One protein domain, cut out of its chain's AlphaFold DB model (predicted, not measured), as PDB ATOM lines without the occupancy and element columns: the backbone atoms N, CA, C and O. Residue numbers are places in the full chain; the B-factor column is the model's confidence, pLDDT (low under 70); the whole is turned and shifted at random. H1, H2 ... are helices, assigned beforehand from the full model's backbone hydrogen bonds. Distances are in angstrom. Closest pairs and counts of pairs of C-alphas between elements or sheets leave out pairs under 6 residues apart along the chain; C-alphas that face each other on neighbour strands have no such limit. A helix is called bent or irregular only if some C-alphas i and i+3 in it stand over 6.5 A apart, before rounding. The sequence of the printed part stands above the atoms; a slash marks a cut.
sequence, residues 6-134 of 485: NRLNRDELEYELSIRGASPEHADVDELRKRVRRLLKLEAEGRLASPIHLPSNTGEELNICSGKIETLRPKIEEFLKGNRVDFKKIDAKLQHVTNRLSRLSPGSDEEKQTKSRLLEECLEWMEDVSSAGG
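Overview. This is residues 6 to 134 of the 485 residues of the protein "Ig-like domain-containing protein" of Cimex lectularius (UniProt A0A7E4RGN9). Three long helices, H5, H4 and H3, stand side by side in an up-and-down bundle, each running against the one before it in the chain. The shorter H1 and H2 form a pair set off to the side of the bundle where H4 is, with H1 nearer and H2 farther out. The printed part has 129 residues, with five named helices in the order H1 to H5 and no named strand: all helix. It is compact, with a radius of gyration of the C-alphas of 15.4 A, and spans 41 by 37 by 27 A.

Along the chain. Find C-alpha 109 at (62.275, 123.558, 111.207); from there H5 runs 35.5 A to C-alpha 133 at (34.711, 111.779, 130.138). H4 is residues 84 to 103, 29.8 A, and H3 is residues 58 to 80, 31.3 A. H2 takes residues 29 to 44, 22.4 A; H1, residues 10 to 18, begins at (46.692, 96.347, 114.083).

Arrangement. H5 touches H4, opposite ways at a shallow tilt of 27 degrees, a helical hairpin; look at Thr 98 and Leu 119, their closest C-alphas, 6.3 A apart. H3 touches H5 the same way, closest at the C-alphas of Gly 59 and Glu 111, 6.5 A. H3 and H4, another helical hairpin, touch at the C-alphas of Cys 65 and Val 97, 6.1 A. H4 is irregular, with C-alphas 85 and 88 8.5 A apart; H3 is only just so, with C-alphas 71 and 74 6.9 A apart. H1 is close to H4 but not clearly touching: the closest C-alphas, of Glu 12 and His 96, are 7.6 A apart. H2, with residues 29 to 36 alone, touches H1 at a steep tilt of 38 degrees, closest at the C-alphas of Arg 10 and Val 29, 6.0 A. H2 is apart from H3, H4 and H5. Every O i to N i+4 pair is within hydrogen-bond range in H1, H2 and H5; H3 has 17 of 19 and H4 13 of 16.

Size, cuts and confidence. The C-alphas of Arg 47 and Lys 81, the two farthest apart, are 43.2 A apart. The printed part has no cut; residues 45 to 57 make the long link from H2 to H3. Look for pLDDT under 70 at residues 26, 50 to 52, 56, 85 and 133 to 134.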
ATOM      1  N   ASN A   6      44.343  97.432 124.430       87.62
ATOM      2  CA  ASN A   6      43.186  96.673 123.943       87.62
ATOM      3  C   ASN A   6      42.311  97.472 122.958       87.62
ATOM      4  O   ASN A   6      41.521  96.879 122.226       87.62
ATOM      5  N   ARG A   7      42.445  98.806 122.921       89.69
ATOM      6  CA  ARG A   7      41.688  99.710 122.034       89.69
ATOM      7  C   ARG A   7      42.452 100.119 120.775       89.69
ATOM      8  O   ARG A   7      41.897 100.830 119.937       89.69
ATOM      9  N   LEU A   8      43.687  99.642 120.636       90.75
ATOM     10  CA  LEU A   8      44.524  99.892 119.474       90.75
ATOM     11  C   LEU A   8      44.159  98.986 118.282       90.75
ATOM     12  O   LEU A   8      43.703  97.844 118.445       90.75
ATOM     13  N   ASN A   9      44.375  99.532 117.086       91.38
ATOM     14  CA  ASN A   9      44.319  98.856 115.791       91.38
ATOM     15  C   ASN A   9      45.561  97.973 115.569       91.38
ATOM     16  O   ASN A   9      46.559  98.092 116.277       91.38
ATOM     17  N   ARG A  10      45.537  97.151 114.512       90.19
ATOM     18  CA  ARG A  10      46.692  96.347 114.083       90.19
ATOM     19  C   ARG A  10      47.944  97.204 113.833       90.19
ATOM     20  O   ARG A  10      48.969  96.939 114.442       90.19
ATOM     21  N   ASP A  11      47.839  98.267 113.040       90.62
ATOM     22  CA  ASP A  11      48.962  99.151 112.687       90.62
ATOM     23  C   ASP A  11      49.557  99.902 113.900       90.62
ATOM     24  O   ASP A  11      50.763 100.131 113.988       90.62
ATOM     25  N   GLU A  12      48.714 100.247 114.876       92.19
ATOM     26  CA  GLU A  12      49.111 100.887 116.137       92.19
ATOM     27  C   GLU A  12      49.890  99.918 117.042       92.19
ATOM     28  O   GLU A  12      50.848 100.312 117.707       92.19
ATOM     29  N   LEU A  13      49.513  98.634 117.032       91.31
ATOM     30  CA  LEU A  13      50.201  97.566 117.758       91.31
ATOM     31  C   LEU A  13      51.520  97.169 117.087       91.31
ATOM     32  O   LEU A  13      52.512  96.968 117.779       91.31
ATOM     33  N   GLU A  14      51.542  97.071 115.757       90.56
ATOM     34  CA  GLU A  14      52.742  96.723 114.986       90.56
ATOM     35  C   GLU A  14      53.825  97.809 115.128       90.56
ATOM     36  O   GLU A  14      54.996  97.475 115.311       90.56
ATOM     37  N   TYR A  15      53.435  99.089 115.195       90.31
ATOM     38  CA  TYR A  15      54.333 100.191 115.562       90.31
ATOM     39  C   TYR A  15      54.894 100.065 116.994       90.31
ATOM     40  O   TYR A  15      56.099 100.177 117.204       90.31
ATOM     41  N   GLU A  16      54.056  99.791 118.001       90.69
ATOM     42  CA  GLU A  16      54.535  99.646 119.389       90.69
ATOM     43  C   GLU A  16      55.385  98.371 119.610       90.69
ATOM     44  O   GLU A  16      56.076  98.278 120.627       90.69
ATOM     45  N   LEU A  17      55.380  97.407 118.678       89.31
ATOM     46  CA  LEU A  17      56.329  96.285 118.652       89.31
ATOM     47  C   LEU A  17      57.651  96.643 117.961       89.31
ATOM     48  O   LEU A  17      58.715  96.358 118.517       89.31
ATOM     49  N   SER A  18      57.602  97.280 116.787       87.06
ATOM     50  CA  SER A  18      58.802  97.552 115.983       87.06
ATOM     51  C   SER A  18      59.783  98.480 116.704       87.06
ATOM     52  O   SER A  18      60.974  98.173 116.774       87.06
ATOM     53  N   ILE A  19      59.286  99.528 117.376       87.62
ATOM     54  CA  ILE A  19      60.121 100.448 118.175       87.62
ATOM     55  C   ILE A  19      60.801  99.778 119.386       87.62
ATOM     56  O   ILE A  19      61.694 100.351 120.013       87.62
ATOM     57  N   ARG A  20      60.392  98.547 119.720       88.06
ATOM     58  CA  ARG A  20      60.929  97.712 120.807       88.06
ATOM     59  C   ARG A  20      61.720  96.499 120.304       88.06
ATOM     60  O   ARG A  20      62.025  95.610 121.093       88.06
ATOM     61  N   GLY A  21      62.037  96.447 119.008       81.44
ATOM     62  CA  GLY A  21      62.818  95.361 118.406       81.44
ATOM     63  C   GLY A  21      62.072  94.028 118.287       81.44
ATOM     64  O   GLY A  21      62.709  92.985 118.165       81.44
ATOM     65  N   ALA A  22      60.735  94.033 118.337       83.75
ATOM     66  CA  ALA A  22      59.917  92.835 118.165       83.75
ATOM     67  C   ALA A  22      59.261  92.815 116.775       83.75
ATOM     68  O   ALA A  22      58.570  93.762 116.400       83.75
ATOM     69  N   SER A  23      59.431  91.719 116.028       79.50
ATOM     70  CA  SER A  23      58.744  91.555 114.741       79.50
ATOM     71  C   SER A  23      57.233  91.293 114.927       79.50
ATOM     72  O   SER A  23      56.846  90.520 115.817       79.50
ATOM     73  N   PRO A  24      56.361  91.896 114.092       77.81
ATOM     74  CA  PRO A  24      54.926  91.611 114.063       77.81
ATOM     75  C   PRO A  24      54.560  90.308 113.322       77.81
ATOM     76  O   PRO A  24      53.379  89.957 113.259       77.81
ATOM     77  N   GLU A  25      55.540  89.599 112.752       78.50
ATOM     78  CA  GLU A  25      55.330  88.421 111.902       78.50
ATOM     79  C   GLU A  25      54.416  87.347 112.519       78.50
ATOM     80  O   GLU A  25      54.495  87.004 113.707       78.50
ATOM     81  N   HIS A  26      53.547  86.813 111.653       64.69
ATOM     82  CA  HIS A  26      52.633  85.691 111.889       64.69
ATOM     83  C   HIS A  26      51.733  85.790 113.141       64.69
ATOM     84  O   HIS A  26      51.246  84.774 113.633       64.69
ATOM     85  N   ALA A  27      51.466  87.003 113.641       78.62
ATOM     86  CA  ALA A  27      50.562  87.243 114.767       78.62
ATOM     87  C   ALA A  27      49.162  87.737 114.345       78.62
ATOM     88  O   ALA A  27      49.004  88.554 113.424       78.62
ATOM     89  N   ASP A  28      48.144  87.279 115.081       87.25
ATOM     90  CA  ASP A  28      46.817  87.899 115.130       87.25
ATOM     91  C   ASP A  28      46.796  89.120 116.072       87.25
ATOM     92  O   ASP A  28      47.766  89.419 116.769       87.25
ATOM     93  N   VAL A  29      45.681  89.854 116.090       89.12
ATOM     94  CA  VAL A  29      45.566  91.119 116.835       89.12
ATOM     95  C   VAL A  29      45.647  90.925 118.358       89.12
ATOM     96  O   VAL A  29      46.162  91.804 119.051       89.12
ATOM     97  N   ASP A  30      45.206  89.792 118.905       87.00
ATOM     98  CA  ASP A  30      45.211  89.561 120.353       87.00
ATOM     99  C   ASP A  30      46.563  89.033 120.855       87.00
ATOM    100  O   ASP A  30      47.012  89.422 121.941       87.00
ATOM    101  N   GLU A  31      47.282  88.265 120.034       88.69
ATOM    102  CA  GLU A  31      48.696  87.949 120.247       88.69
ATOM    103  C   GLU A  31      49.576  89.208 120.102       88.69
ATOM    104  O   GLU A  31      50.428  89.442 120.961       88.69
ATOM    105  N   LEU A  32      49.316  90.101 119.132       90.12
ATOM    106  CA  LEU A  32      49.960  91.426 119.062       90.12
ATOM    107  C   LEU A  32      49.717  92.233 120.359       90.12
ATOM    108  O   LEU A  32      50.671  92.677 121.003       90.12
ATOM    109  N   ARG A  33      48.460  92.344 120.827       93.00
ATOM    110  CA  ARG A  33      48.111  92.993 122.114       93.00
ATOM    111  C   ARG A  33      48.802  92.352 123.314       93.00
ATOM    112  O   ARG A  33      49.120  93.035 124.288       93.00
ATOM    113  N   LYS A  34      48.984  91.032 123.310       90.12
ATOM    114  CA  LYS A  34      49.650  90.267 124.377       90.12
ATOM    115  C   LYS A  34      51.163  90.506 124.380       90.12
ATOM    116  O   LYS A  34      51.720  90.745 125.453       90.12
ATOM    117  N   ARG A  35      51.804  90.556 123.205       90.25
ATOM    118  CA  ARG A  35      53.220  90.931 123.040       90.25
ATOM    119  C   ARG A  35      53.475  92.368 123.507       90.25
ATOM    120  O   ARG A  35      54.307  92.558 124.391       90.25
ATOM    121  N   VAL A  36      52.701  93.353 123.034       90.06
ATOM    122  CA  VAL A  36      52.839  94.767 123.454       90.06
ATOM    123  C   VAL A  36      52.668  94.921 124.973       90.06
ATOM    124  O   VAL A  36      53.508  95.537 125.624       90.06
ATOM    125  N   ARG A  37      51.648  94.289 125.582       90.94
ATOM    126  CA  ARG A  37      51.465  94.296 127.050       90.94
ATOM    127  C   ARG A  37      52.641  93.677 127.813       90.94
ATOM    128  O   ARG A  37      52.987  94.182 128.879       90.94
ATOM    129  N   ARG A  38      53.260  92.606 127.296       88.94
ATOM    130  CA  ARG A  38      54.448  91.986 127.912       88.94
ATOM    131  C   ARG A  38      55.653  92.929 127.875       88.94
ATOM    132  O   ARG A  38      56.337  93.047 128.886       88.94
ATOM    133  N   LEU A  39      55.890  93.607 126.753       87.44
ATOM    134  CA  LEU A  39      57.011  94.541 126.612       87.44
ATOM    135  C   LEU A  39      56.825  95.786 127.492       87.44
ATOM    136  O   LEU A  39      57.725  96.108 128.258       87.44
ATOM    137  N   LEU A  40      55.631  96.395 127.499       87.75
ATOM    138  CA  LEU A  40      55.291  97.507 128.406       87.75
ATOM    139  C   LEU A  40      55.466  97.137 129.893       87.75
ATOM    140  O   LEU A  40      55.846  97.982 130.700       87.75
ATOM    141  N   LYS A  41      55.210  95.875 130.272       87.69
ATOM    142  CA  LYS A  41      55.472  95.386 131.637       87.69
ATOM    143  C   LYS A  41      56.973  95.295 131.931       87.69
ATOM    144  O   LYS A  41      57.382  95.658 133.025       87.69
ATOM    145  N   LEU A  42      57.789  94.856 130.971       85.56
ATOM    146  CA  LEU A  42      59.248  94.792 131.122       85.56
ATOM    147  C   LEU A  42      59.900  96.185 131.151       85.56
ATOM    148  O   LEU A  42      60.856  96.374 131.897       85.56
ATOM    149  N   GLU A  43      59.362  97.165 130.420       85.88
ATOM    150  CA  GLU A  43      59.753  98.581 130.545       85.88
ATOM    151  C   GLU A  43      59.419  99.127 131.943       85.88
ATOM    152  O   GLU A  43      60.271  99.732 132.587       85.88
ATOM    153  N   ALA A  44      58.211  98.855 132.455       84.81
ATOM    154  CA  ALA A  44      57.805  99.257 133.804       84.81
ATOM    155  C   ALA A  44      58.591  98.542 134.926       84.81
ATOM    156  O   ALA A  44      58.764  99.103 136.003       84.81
ATOM    157  N   GLU A  45      59.094  97.329 134.675       86.88
ATOM    158  CA  GLU A  45      60.040  96.613 135.550       86.88
ATOM    159  C   GLU A  45      61.494  97.122 135.418       86.88
ATOM    160  O   GLU A  45      62.369  96.631 136.128       86.88
ATOM    161  N   GLY A  46      61.790  98.058 134.506       82.38
ATOM    162  CA  GLY A  46      63.154  98.536 134.229       82.38
ATOM    163  C   GLY A  46      64.059  97.511 133.528       82.38
ATOM    164  O   GLY A  46      65.275  97.682 133.486       82.38
ATOM    165  N   ARG A  47      63.480  96.431 132.987       81.75
ATOM    166  CA  ARG A  47      64.176  95.281 132.376       81.75
ATOM    167  C   ARG A  47      64.277  95.362 130.853       81.75
ATOM    168  O   ARG A  47      64.938  94.528 130.243       81.75
ATOM    169  N   LEU A  48      63.605  96.338 130.251       78.69
ATOM    170  CA  LEU A  48      63.700  96.686 128.838       78.69
ATOM    171  C   LEU A  48      63.897  98.202 128.732       78.69
ATOM    172  O   LEU A  48      63.254  98.961 129.457       78.69
ATOM    173  N   ALA A  49      64.785  98.640 127.841       70.19
ATOM    174  CA  ALA A  49      64.973 100.059 127.576       70.19
ATOM    175  C   ALA A  49      63.780 100.629 126.789       70.19
ATOM    176  O   ALA A  49      63.290  99.995 125.854       70.19
ATOM    177  N   SER A  50      63.366 101.847 127.150       62.78
ATOM    178  CA  SER A  50      62.457 102.685 126.350       62.78
ATOM    179  C   SER A  50      63.028 102.865 124.923       62.78
ATOM    180  O   SER A  50      64.249 102.802 124.776       62.78
ATOM    181  N   PRO A  51      62.188 103.066 123.884       68.62
ATOM    182  CA  PRO A  51      62.373 102.600 122.507       68.62
ATOM    183  C   PRO A  51      63.800 102.359 121.993       68.62
ATOM    184  O   PRO A  51      64.589 103.281 121.803       68.62
ATOM    185  N   ILE A  52      64.071 101.088 121.683       66.50
ATOM    186  CA  ILE A  52      65.342 100.582 121.140       66.50
ATOM    187  C   ILE A  52      65.538 101.023 119.680       66.50
ATOM    188  O   ILE A  52      66.663 101.289 119.260       66.50
ATOM    189  N   HIS A  53      64.446 101.131 118.917       75.06
ATOM    190  CA  HIS A  53      64.459 101.624 117.542       75.06
ATOM    191  C   HIS A  53      63.516 102.821 117.417       75.06
ATOM    192  O   HIS A  53      62.311 102.701 117.621       75.06
ATOM    193  N   LEU A  54      64.064 103.983 117.064       74.62
ATOM    194  CA  LEU A  54      63.268 105.134 116.642       74.62
ATOM    195  C   LEU A  54      63.082 105.098 115.115       74.62
ATOM    196  O   LEU A  54      63.963 104.587 114.419       74.62
ATOM    197  N   PRO A  55      61.970 105.629 114.577       70.00
ATOM    198  CA  PRO A  55      61.768 105.720 113.134       70.00
ATOM    199  C   PRO A  55      62.861 106.549 112.451       70.00
ATOM    200  O   PRO A  55      63.194 107.641 112.908       70.00
ATOM    201  N   SER A  56      63.383 106.057 111.326       66.62
ATOM    202  CA  SER A  56      64.452 106.730 110.571       66.62
ATOM    203  C   SER A  56      63.967 107.875 109.668       66.62
ATOM    204  O   SER A  56      64.794 108.571 109.087       66.62
ATOM    205  N   ASN A  57      62.649 108.053 109.515       83.62
ATOM    206  CA  ASN A  57      62.026 109.044 108.633       83.62
ATOM    207  C   ASN A  57      60.977 109.866 109.404       83.62
ATOM    208  O   ASN A  57      59.827 109.446 109.544       83.62
ATOM    209  N   THR A  58      61.373 111.028 109.933       83.62
ATOM    210  CA  THR A  58      60.489 111.853 110.774       83.62
ATOM    211  C   THR A  58      59.320 112.459 109.987       83.62
ATOM    212  O   THR A  58      58.194 112.438 110.483       83.62
ATOM    213  N   GLY A  59      59.531 112.925 108.754       85.94
ATOM    214  CA  GLY A  59      58.465 113.483 107.914       85.94
ATOM    215  C   GLY A  59      57.349 112.484 107.581       85.94
ATOM    216  O   GLY A  59      56.168 112.825 107.644       85.94
ATOM    217  N   GLU A  60      57.693 111.226 107.296       87.75
ATOM    218  CA  GLU A  60      56.708 110.155 107.075       87.75
ATOM    219  C   GLU A  60      55.912 109.835 108.350       87.75
ATOM    220  O   GLU A  60      54.684 109.743 108.309       87.75
ATOM    221  N   GLU A  61      56.578 109.773 109.505       89.19
ATOM    222  CA  GLU A  61      55.910 109.607 110.799       89.19
ATOM    223  C   GLU A  61      54.964 110.766 111.140       89.19
ATOM    224  O   GLU A  61      53.866 110.527 111.648       89.19
ATOM    225  N   LEU A  62      55.356 112.011 110.849       89.81
ATOM    226  CA  LEU A  62      54.510 113.192 111.038       89.81
ATOM    227  C   LEU A  62      53.273 113.140 110.135       89.81
ATOM    228  O   LEU A  62      52.172 113.414 110.610       89.81
ATOM    229  N   ASN A  63      53.420 112.703 108.881       90.94
ATOM    230  CA  ASN A  63      52.292 112.484 107.972       90.94
ATOM    231  C   ASN A  63      51.335 111.394 108.489       90.94
ATOM    232  O   ASN A  63      50.119 111.588 108.469       90.94
ATOM    233  N   ILE A  64      51.858 110.284 109.026       91.69
ATOM    234  CA  ILE A  64      51.036 109.224 109.636       91.69
ATOM    235  C   ILE A  64      50.319 109.734 110.899       91.69
ATOM    236  O   ILE A  64      49.141 109.431 111.096       91.69
ATOM    237  N   CYS A  65      50.985 110.524 111.746       92.19
ATOM    238  CA  CYS A  65      50.360 111.117 112.934       92.19
ATOM    239  C   CYS A  65      49.260 112.116 112.558       92.19
ATOM    240  O   CYS A  65      48.158 112.028 113.097       92.19
ATOM    241  N   SER A  66      49.530 112.995 111.590       92.88
ATOM    242  CA  SER A  66      48.566 113.946 111.027       92.88
ATOM    243  C   SER A  66      47.323 113.223 110.493       92.88
ATOM    244  O   SER A  66      46.210 113.487 110.941       92.88
ATOM    245  N   GLY A  67      47.496 112.197 109.649       92.38
ATOM    246  CA  GLY A  67      46.379 111.392 109.140       92.38
ATOM    247  C   GLY A  67      45.556 110.707 110.243       92.38
ATOM    248  O   GLY A  67      44.332 110.606 110.139       92.38
ATOM    249  N   LYS A  68      46.187 110.280 111.344       92.75
ATOM    250  CA  LYS A  68      45.461 109.738 112.504       92.75
ATOM    251  C   LYS A  68      44.651 110.808 113.237       92.75
ATOM    252  O   LYS A  68      43.503 110.533 113.571       92.75
ATOM    253  N   ILE A  69      45.198 112.009 113.417       92.88
ATOM    254  CA  ILE A  69      44.518 113.174 114.012       92.88
ATOM    255  C   ILE A  69      43.284 113.556 113.178       92.88
ATOM    256  O   ILE A  69      42.182 113.610 113.725       92.88
ATOM    257  N   GLU A  70      43.420 113.653 111.851       93.31
ATOM    258  CA  GLU A  70      42.296 113.876 110.924       93.31
ATOM    259  C   GLU A  70      41.181 112.822 111.083       93.31
ATOM    260  O   GLU A  70      39.999 113.159 111.149       93.31
ATOM    261  N   THR A  71      41.526 111.532 111.214       93.00
ATOM    262  CA  THR A  71      40.512 110.473 111.424       93.00
ATOM    263  C   THR A  71      39.918 110.426 112.837       93.00
ATOM    264  O   THR A  71      38.910 109.736 113.043       93.00
ATOM    265  N   LEU A  72      40.505 111.129 113.811       91.50
ATOM    266  CA  LEU A  72      40.005 111.236 115.184       91.50
ATOM    267  C   LEU A  72      39.113 112.466 115.382       91.50
ATOM    268  O   LEU A  72      38.076 112.320 116.031       91.50
ATOM    269  N   ARG A  73      39.448 113.620 114.783       92.81
ATOM    270  CA  ARG A  73      38.722 114.897 114.937       92.81
ATOM    271  C   ARG A  73      37.188 114.767 114.878       92.81
ATOM    272  O   ARG A  73      36.553 115.120 115.871       92.81
ATOM    273  N   PRO A  74      36.558 114.169 113.841       91.19
ATOM    274  CA  PRO A  74      35.095 114.071 113.789       91.19
ATOM    275  C   PRO A  74      34.494 113.196 114.903       91.19
ATOM    276  O   PRO A  74      33.362 113.429 115.316       91.19
ATOM    277  N   LYS A  75      35.240 112.212 115.425       89.69
ATOM    278  CA  LYS A  75      34.792 111.343 116.531       89.69
ATOM    279  C   LYS A  75      34.917 112.036 117.887       89.69
ATOM    280  O   LYS A  75      34.101 111.794 118.770       89.69
ATOM    281  N   ILE A  76      35.926 112.893 118.041       89.50
ATOM    282  CA  ILE A  76      36.105 113.760 119.211       89.50
ATOM    283  C   ILE A  76      34.994 114.807 119.232       89.50
ATOM    284  O   ILE A  76      34.298 114.936 120.232       89.50
ATOM    285  N   GLU A  77      34.729 115.460 118.102       89.12
ATOM    286  CA  GLU A  77      33.588 116.360 117.952       89.12
ATOM    287  C   GLU A  77      32.245 115.688 118.283       89.12
ATOM    288  O   GLU A  77      31.434 116.269 118.998       89.12
ATOM    289  N   GLU A  78      31.982 114.479 117.776       87.31
ATOM    290  CA  GLU A  78      30.747 113.734 118.069       87.31
ATOM    291  C   GLU A  78      30.642 113.345 119.557       87.31
ATOM    292  O   GLU A  78      29.570 113.438 120.162       87.31
ATOM    293  N   PHE A  79      31.768 112.974 120.172       87.88
ATOM    294  CA  PHE A  79      31.868 112.695 121.602       87.88
ATOM    295  C   PHE A  79      31.555 113.934 122.455       87.88
ATOM    296  O   PHE A  79      30.732 113.851 123.371       87.88
ATOM    297  N   LEU A  80      32.137 115.091 122.120       84.38
ATOM    298  CA  LEU A  80      31.902 116.366 122.811       84.38
ATOM    299  C   LEU A  80      30.474 116.895 122.593       84.38
ATOM    300  O   LEU A  80      29.882 117.457 123.511       84.38
ATOM    301  N   LYS A  81      29.867 116.620 121.429       85.12
ATOM    302  CA  LYS A  81      28.435 116.857 121.147       85.12
ATOM    303  C   LYS A  81      27.497 115.902 121.913       85.12
ATOM    304  O   LYS A  81      26.284 116.084 121.865       85.12
ATOM    305  N   GLY A  82      28.037 114.918 122.642       77.75
ATOM    306  CA  GLY A  82      27.316 114.107 123.629       77.75
ATOM    307  C   GLY A  82      27.425 112.588 123.455       77.75
ATOM    308  O   GLY A  82      27.013 111.857 124.361       77.75
ATOM    309  N   ASN A  83      27.982 112.074 122.349       75.69
ATOM    310  CA  ASN A  83      28.061 110.627 122.114       75.69
ATOM    311  C   ASN A  83      29.196 109.966 122.923       75.69
ATOM    312  O   ASN A  83      30.274 109.660 122.414       75.69
ATOM    313  N   ARG A  84      28.945 109.698 124.210       76.94
ATOM    314  CA  ARG A  84      29.964 109.172 125.136       76.94
ATOM    315  C   ARG A  84      30.366 107.699 124.935       76.94
ATOM    316  O   ARG A  84      31.192 107.196 125.697       76.94
ATOM    317  N   VAL A  85      29.826 106.996 123.933       68.38
ATOM    318  CA  VAL A  85      29.982 105.533 123.766       68.38
ATOM    319  C   VAL A  85      31.442 105.099 123.554       68.38
ATOM    320  O   VAL A  85      31.851 104.064 124.080       68.38
ATOM    321  N   ASP A  86      32.245 105.890 122.836       78.62
ATOM    322  CA  ASP A  86      33.597 105.502 122.400       78.62
ATOM    323  C   ASP A  86      34.750 106.142 123.220       78.62
ATOM    324  O   ASP A  86      35.916 105.982 122.855       78.62
ATOM    325  N   PHE A  87      34.467 106.799 124.360       83.88
ATOM    326  CA  PHE A  87      35.444 107.520 125.216       83.88
ATOM    327  C   PHE A  87      36.816 106.829 125.336       83.88
ATOM    328  O   PHE A  87      37.839 107.369 124.920       83.88
ATOM    329  N   LYS A  88      36.836 105.589 125.847       86.31
ATOM    330  CA  LYS A  88      38.073 104.832 126.139       86.31
ATOM    331  C   LYS A  88      38.895 104.482 124.893       86.31
ATOM    332  O   LYS A  88      40.059 104.118 125.004       86.31
ATOM    333  N   LYS A  89      38.282 104.525 123.710       88.25
ATOM    334  CA  LYS A  89      38.904 104.230 122.413       88.25
ATOM    335  C   LYS A  89      39.427 105.503 121.748       88.25
ATOM    336  O   LYS A  89      40.434 105.431 121.055       88.25
ATOM    337  N   ILE A  90      38.783 106.646 121.997       89.62
ATOM    338  CA  ILE A  90      39.296 107.975 121.649       89.62
ATOM    339  C   ILE A  90      40.537 108.280 122.503       89.62
ATOM    340  O   ILE A  90      41.616 108.468 121.947       89.62
ATOM    341  N   ASP A  91      40.413 108.198 123.832       89.56
ATOM    342  CA  ASP A  91      41.502 108.402 124.802       89.56
ATOM    343  C   ASP A  91      42.740 107.537 124.493       89.56
ATOM    344  O   ASP A  91      43.839 108.052 124.293       89.56
ATOM    345  N   ALA A  92      42.566 106.220 124.340       90.62
ATOM    346  CA  ALA A  92      43.678 105.315 124.038       90.62
ATOM    347  C   ALA A  92      44.406 105.643 122.719       90.62
ATOM    348  O   ALA A  92      45.617 105.428 122.618       90.62
ATOM    349  N   LYS A  93      43.691 106.173 121.716       91.88
ATOM    350  CA  LYS A  93      44.269 106.571 120.424       91.88
ATOM    351  C   LYS A  93      44.959 107.931 120.489       91.88
ATOM    352  O   LYS A  93      46.058 108.048 119.952       91.88
ATOM    353  N   LEU A  94      44.390 108.909 121.197       91.75
ATOM    354  CA  LEU A  94      45.053 110.187 121.487       91.75
ATOM    355  C   LEU A  94      46.358 109.971 122.264       91.75
ATOM    356  O   LEU A  94      47.407 110.479 121.865       91.75
ATOM    357  N   GLN A  95      46.333 109.129 123.304       91.19
ATOM    358  CA  GLN A  95      47.540 108.748 124.041       91.19
ATOM    359  C   GLN A  95      48.574 108.065 123.132       91.19
ATOM    360  O   GLN A  95      49.758 108.380 123.224       91.19
ATOM    361  N   HIS A  96      48.168 107.159 122.233       92.62
ATOM    362  CA  HIS A  96      49.089 106.524 121.280       92.62
ATOM    363  C   HIS A  96      49.723 107.533 120.309       92.62
ATOM    364  O   HIS A  96      50.943 107.528 120.152       92.62
ATOM    365  N   VAL A  97      48.940 108.431 119.699       92.88
ATOM    366  CA  VAL A  97      49.470 109.450 118.772       92.88
ATOM    367  C   VAL A  97      50.384 110.441 119.500       92.88
ATOM    368  O   VAL A  97      51.479 110.714 119.018       92.88
ATOM    369  N   THR A  98      50.018 110.889 120.704       93.06
ATOM    370  CA  THR A  98      50.874 111.763 121.529       93.06
ATOM    371  C   THR A  98      52.194 111.073 121.895       93.06
ATOM    372  O   THR A  98      53.265 111.671 121.779       93.06
ATOM    373  N   ASN A  99      52.149 109.790 122.273       90.25
ATOM    374  CA  ASN A  99      53.342 108.980 122.546       90.25
ATOM    375  C   ASN A  99      54.190 108.722 121.289       90.25
ATOM    376  O   ASN A  99      55.396 108.530 121.403       90.25
ATOM    377  N   ARG A 100      53.593 108.702 120.092       90.81
ATOM    378  CA  ARG A 100      54.316 108.604 118.817       90.81
ATOM    379  C   ARG A 100      55.023 109.920 118.498       90.81
ATOM    380  O   ARG A 100      56.243 109.926 118.370       90.81
ATOM    381  N   LEU A 101      54.286 111.032 118.488       90.38
ATOM    382  CA  LEU A 101      54.808 112.381 118.239       90.38
ATOM    383  C   LEU A 101      55.931 112.774 119.207       90.38
ATOM    384  O   LEU A 101      56.949 113.325 118.779       90.38
ATOM    385  N   SER A 102      55.795 112.480 120.506       89.69
ATOM    386  CA  SER A 102      56.795 112.857 121.514       89.69
ATOM    387  C   SER A 102      58.165 112.213 121.258       89.69
ATOM    388  O   SER A 102      59.175 112.903 121.397       89.69
ATOM    389  N   ARG A 103      58.195 110.963 120.769       87.31
ATOM    390  CA  ARG A 103      59.408 110.192 120.427       87.31
ATOM    391  C   ARG A 103      60.146 110.676 119.165       87.31
ATOM    392  O   ARG A 103      61.302 110.308 118.989       87.31
ATOM    393  N   LEU A 104      59.510 111.455 118.282       86.94
ATOM    394  CA  LEU A 104      60.118 111.874 117.005       86.94
ATOM    395  C   LEU A 104      61.219 112.935 117.177       86.94
ATOM    396  O   LEU A 104      61.042 113.902 117.922       86.94
ATOM    397  N   SER A 105      62.298 112.813 116.404       85.06
ATOM    398  CA  SER A 105      63.388 113.795 116.330       85.06
ATOM    399  C   SER A 105      63.340 114.530 114.982       85.06
ATOM    400  O   SER A 105      63.824 113.986 113.989       85.06
ATOM    401  N   PRO A 106      62.725 115.725 114.903       83.06
ATOM    402  CA  PRO A 106      62.646 116.498 113.662       83.06
ATOM    403  C   PRO A 106      64.005 117.105 113.286       83.06
ATOM    404  O   PRO A 106      64.674 117.723 114.119       83.06
ATOM    405  N   GLY A 107      64.399 116.936 112.026       81.12
ATOM    406  CA  GLY A 107      65.614 117.505 111.448       81.12
ATOM    407  C   GLY A 107      65.395 118.920 110.915       81.12
ATOM    408  O   GLY A 107      66.200 119.809 111.201       81.12
ATOM    409  N   SER A 108      64.295 119.157 110.190       86.69
ATOM    410  CA  SER A 108      63.962 120.485 109.648       86.69
ATOM    411  C   SER A 108      63.146 121.337 110.628       86.69
ATOM    412  O   SER A 108      62.539 120.832 111.576       86.69
ATOM    413  N   ASP A 109      63.119 122.654 110.414       86.19
ATOM    414  CA  ASP A 109      62.275 123.558 111.207       86.19
ATOM    415  C   ASP A 109      60.781 123.426 110.858       86.19
ATOM    416  O   ASP A 109      59.931 123.573 111.735       86.19
ATOM    417  N   GLU A 110      60.454 123.023 109.627       88.19
ATOM    418  CA  GLU A 110      59.088 122.677 109.205       88.19
ATOM    419  C   GLU A 110      58.575 121.428 109.945       88.19
ATOM    420  O   GLU A 110      57.442 121.405 110.434       88.19
ATOM    421  N   GLU A 111      59.423 120.403 110.109       89.44
ATOM    422  CA  GLU A 111      59.115 119.215 110.914       89.44
ATOM    423  C   GLU A 111      58.947 119.569 112.402       89.44
ATOM    424  O   GLU A 111      58.058 119.025 113.058       89.44
ATOM    425  N   LYS A 112      59.755 120.498 112.943       89.19
ATOM    426  CA  LYS A 112      59.607 121.000 114.327       89.19
ATOM    427  C   LYS A 112      58.268 121.709 114.512       89.19
ATOM    428  O   LYS A 112      57.525 121.357 115.424       89.19
ATOM    429  N   GLN A 113      57.934 122.653 113.631       91.06
ATOM    430  CA  GLN A 113      56.677 123.401 113.694       91.06
ATOM    431  C   GLN A 113      55.460 122.476 113.533       91.06
ATOM    432  O   GLN A 113      54.483 122.598 114.272       91.06
ATOM    433  N   THR A 114      55.548 121.497 112.628       90.19
ATOM    434  CA  THR A 114      54.509 120.475 112.431       90.19
ATOM    435  C   THR A 114      54.354 119.588 113.667       90.19
ATOM    436  O   THR A 114      53.231 119.364 114.117       90.19
ATOM    437  N   LYS A 115      55.462 119.128 114.267       92.56
ATOM    438  CA  LYS A 115      55.448 118.351 115.514       92.56
ATOM    439  C   LYS A 115      54.789 119.120 116.662       92.56
ATOM    440  O   LYS A 115      53.959 118.530 117.349       92.56
ATOM    441  N   SER A 116      55.140 120.391 116.871       91.88
ATOM    442  CA  SER A 116      54.546 121.207 117.942       91.88
ATOM    443  C   SER A 116      53.041 121.373 117.746       91.88
ATOM    444  O   SER A 116      52.283 120.998 118.635       91.88
ATOM    445  N   ARG A 117      52.601 121.787 116.547       94.81
ATOM    446  CA  ARG A 117      51.175 121.980 116.234       94.81
ATOM    447  C   ARG A 117      50.340 120.719 116.486       94.81
ATOM    448  O   ARG A 117      49.270 120.799 117.078       94.81
ATOM    449  N   LEU A 118      50.825 119.552 116.049       92.94
ATOM    450  CA  LEU A 118      50.115 118.280 116.238       92.94
ATOM    451  C   LEU A 118      50.140 117.790 117.697       92.94
ATOM    452  O   LEU A 118      49.235 117.065 118.106       92.94
ATOM    453  N   LEU A 119      51.159 118.155 118.486       92.88
ATOM    454  CA  LEU A 119      51.204 117.866 119.922       92.88
ATOM    455  C   LEU A 119      50.246 118.761 120.712       92.88
ATOM    456  O   LEU A 119      49.556 118.252 121.588       92.88
ATOM    457  N   GLU A 120      50.185 120.052 120.390       92.38
ATOM    458  CA  GLU A 120      49.250 121.017 120.986       92.38
ATOM    459  C   GLU A 120      47.794 120.581 120.735       92.38
ATOM    460  O   GLU A 120      47.051 120.379 121.694       92.38
ATOM    461  N   GLU A 121      47.440 120.279 119.479       93.50
ATOM    462  CA  GLU A 121      46.121 119.753 119.072       93.50
ATOM    463  C   GLU A 121      45.755 118.436 119.798       93.50
ATOM    464  O   GLU A 121      44.614 118.236 120.214       93.50
ATOM    465  N   CYS A 122      46.726 117.539 120.027       92.38
ATOM    466  CA  CYS A 122      46.491 116.313 120.802       92.38
ATOM    467  C   CYS A 122      46.331 116.554 122.312       92.38
ATOM    468  O   CYS A 122      45.611 115.797 122.967       92.38
ATOM    469  N   LEU A 123      47.026 117.542 122.884       91.38
ATOM    470  CA  LEU A 123      46.969 117.858 124.314       91.38
ATOM    471  C   LEU A 123      45.633 118.516 124.677       91.38
ATOM    472  O   LEU A 123      44.990 118.063 125.623       91.38
ATOM    473  N   GLU A 124      45.192 119.491 123.879       91.56
ATOM    474  CA  GLU A 124      43.887 120.155 123.999       91.56
ATOM    475  C   GLU A 124      42.745 119.124 123.978       91.56
ATOM    476  O   GLU A 124      41.983 119.008 124.940       91.56
ATOM    477  N   TRP A 125      42.700 118.257 122.959       90.75
ATOM    478  CA  TRP A 125      41.659 117.228 122.880       90.75
ATOM    479  C   TRP A 125      41.731 116.177 123.989       90.75
ATOM    480  O   TRP A 125      40.701 115.595 124.324       90.75
ATOM    481  N   MET A 126      42.898 115.896 124.580       88.38
ATOM    482  CA  MET A 126      42.961 115.022 125.759       88.38
ATOM    483  C   MET A 126      42.368 115.693 127.004       88.38
ATOM    484  O   MET A 126      41.746 114.998 127.810       88.38
ATOM    485  N   GLU A 127      42.512 117.010 127.162       88.50
ATOM    486  CA  GLU A 127      41.887 117.761 128.256       88.50
ATOM    487  C   GLU A 127      40.363 117.862 128.077       88.50
ATOM    488  O   GLU A 127      39.621 117.524 129.006       88.50
ATOM    489  N   ASP A 128      39.888 118.182 126.869       87.25
ATOM    490  CA  ASP A 128      38.465 118.166 126.503       87.25
ATOM    491  C   ASP A 128      37.829 116.787 126.725       87.25
ATOM    492  O   ASP A 128      36.807 116.646 127.407       87.25
ATOM    493  N   VAL A 129      38.445 115.737 126.166       85.75
ATOM    494  CA  VAL A 129      37.918 114.368 126.235       85.75
ATOM    495  C   VAL A 129      37.933 113.852 127.674       85.75
ATOM    496  O   VAL A 129      36.977 113.195 128.084       85.75
ATOM    497  N   SER A 130      38.954 114.185 128.471       84.69
ATOM    498  CA  SER A 130      39.004 113.880 129.908       84.69
ATOM    499  C   SER A 130      37.891 114.599 130.684       84.69
ATOM    500  O   SER A 130      37.153 113.964 131.444       84.69
ATOM    501  N   SER A 131      37.707 115.899 130.436       82.50
ATOM    502  CA  SER A 131      36.704 116.740 131.105       82.50
ATOM    503  C   SER A 131      35.275 116.281 130.804       82.50
ATOM    504  O   SER A 131      34.465 116.102 131.718       82.50
ATOM    505  N   ALA A 132      34.971 115.984 129.538       75.19
ATOM    506  CA  ALA A 132      33.695 115.398 129.132       75.19
ATOM    507  C   ALA A 132      33.575 113.894 129.466       75.19
ATOM    508  O   ALA A 132      32.466 113.363 129.509       75.19
ATOM    509  N   GLY A 133      34.678 113.194 129.745       61.50
ATOM    510  CA  GLY A 133      34.711 111.779 130.138       61.50
ATOM    511  C   GLY A 133      34.390 111.505 131.612       61.50
ATOM    512  O   GLY A 133      34.164 110.350 131.984       61.50
ATOM    513  N   GLY A 134      34.350 112.542 132.454       53.03
ATOM    514  CA  GLY A 134      34.073 112.423 133.887       53.03
ATOM    515  C   GLY A 134      32.689 111.833 134.225       53.03
ATOM    516  O   GLY A 134      31.751 111.920 133.419       53.03
TER     517      GLY A 134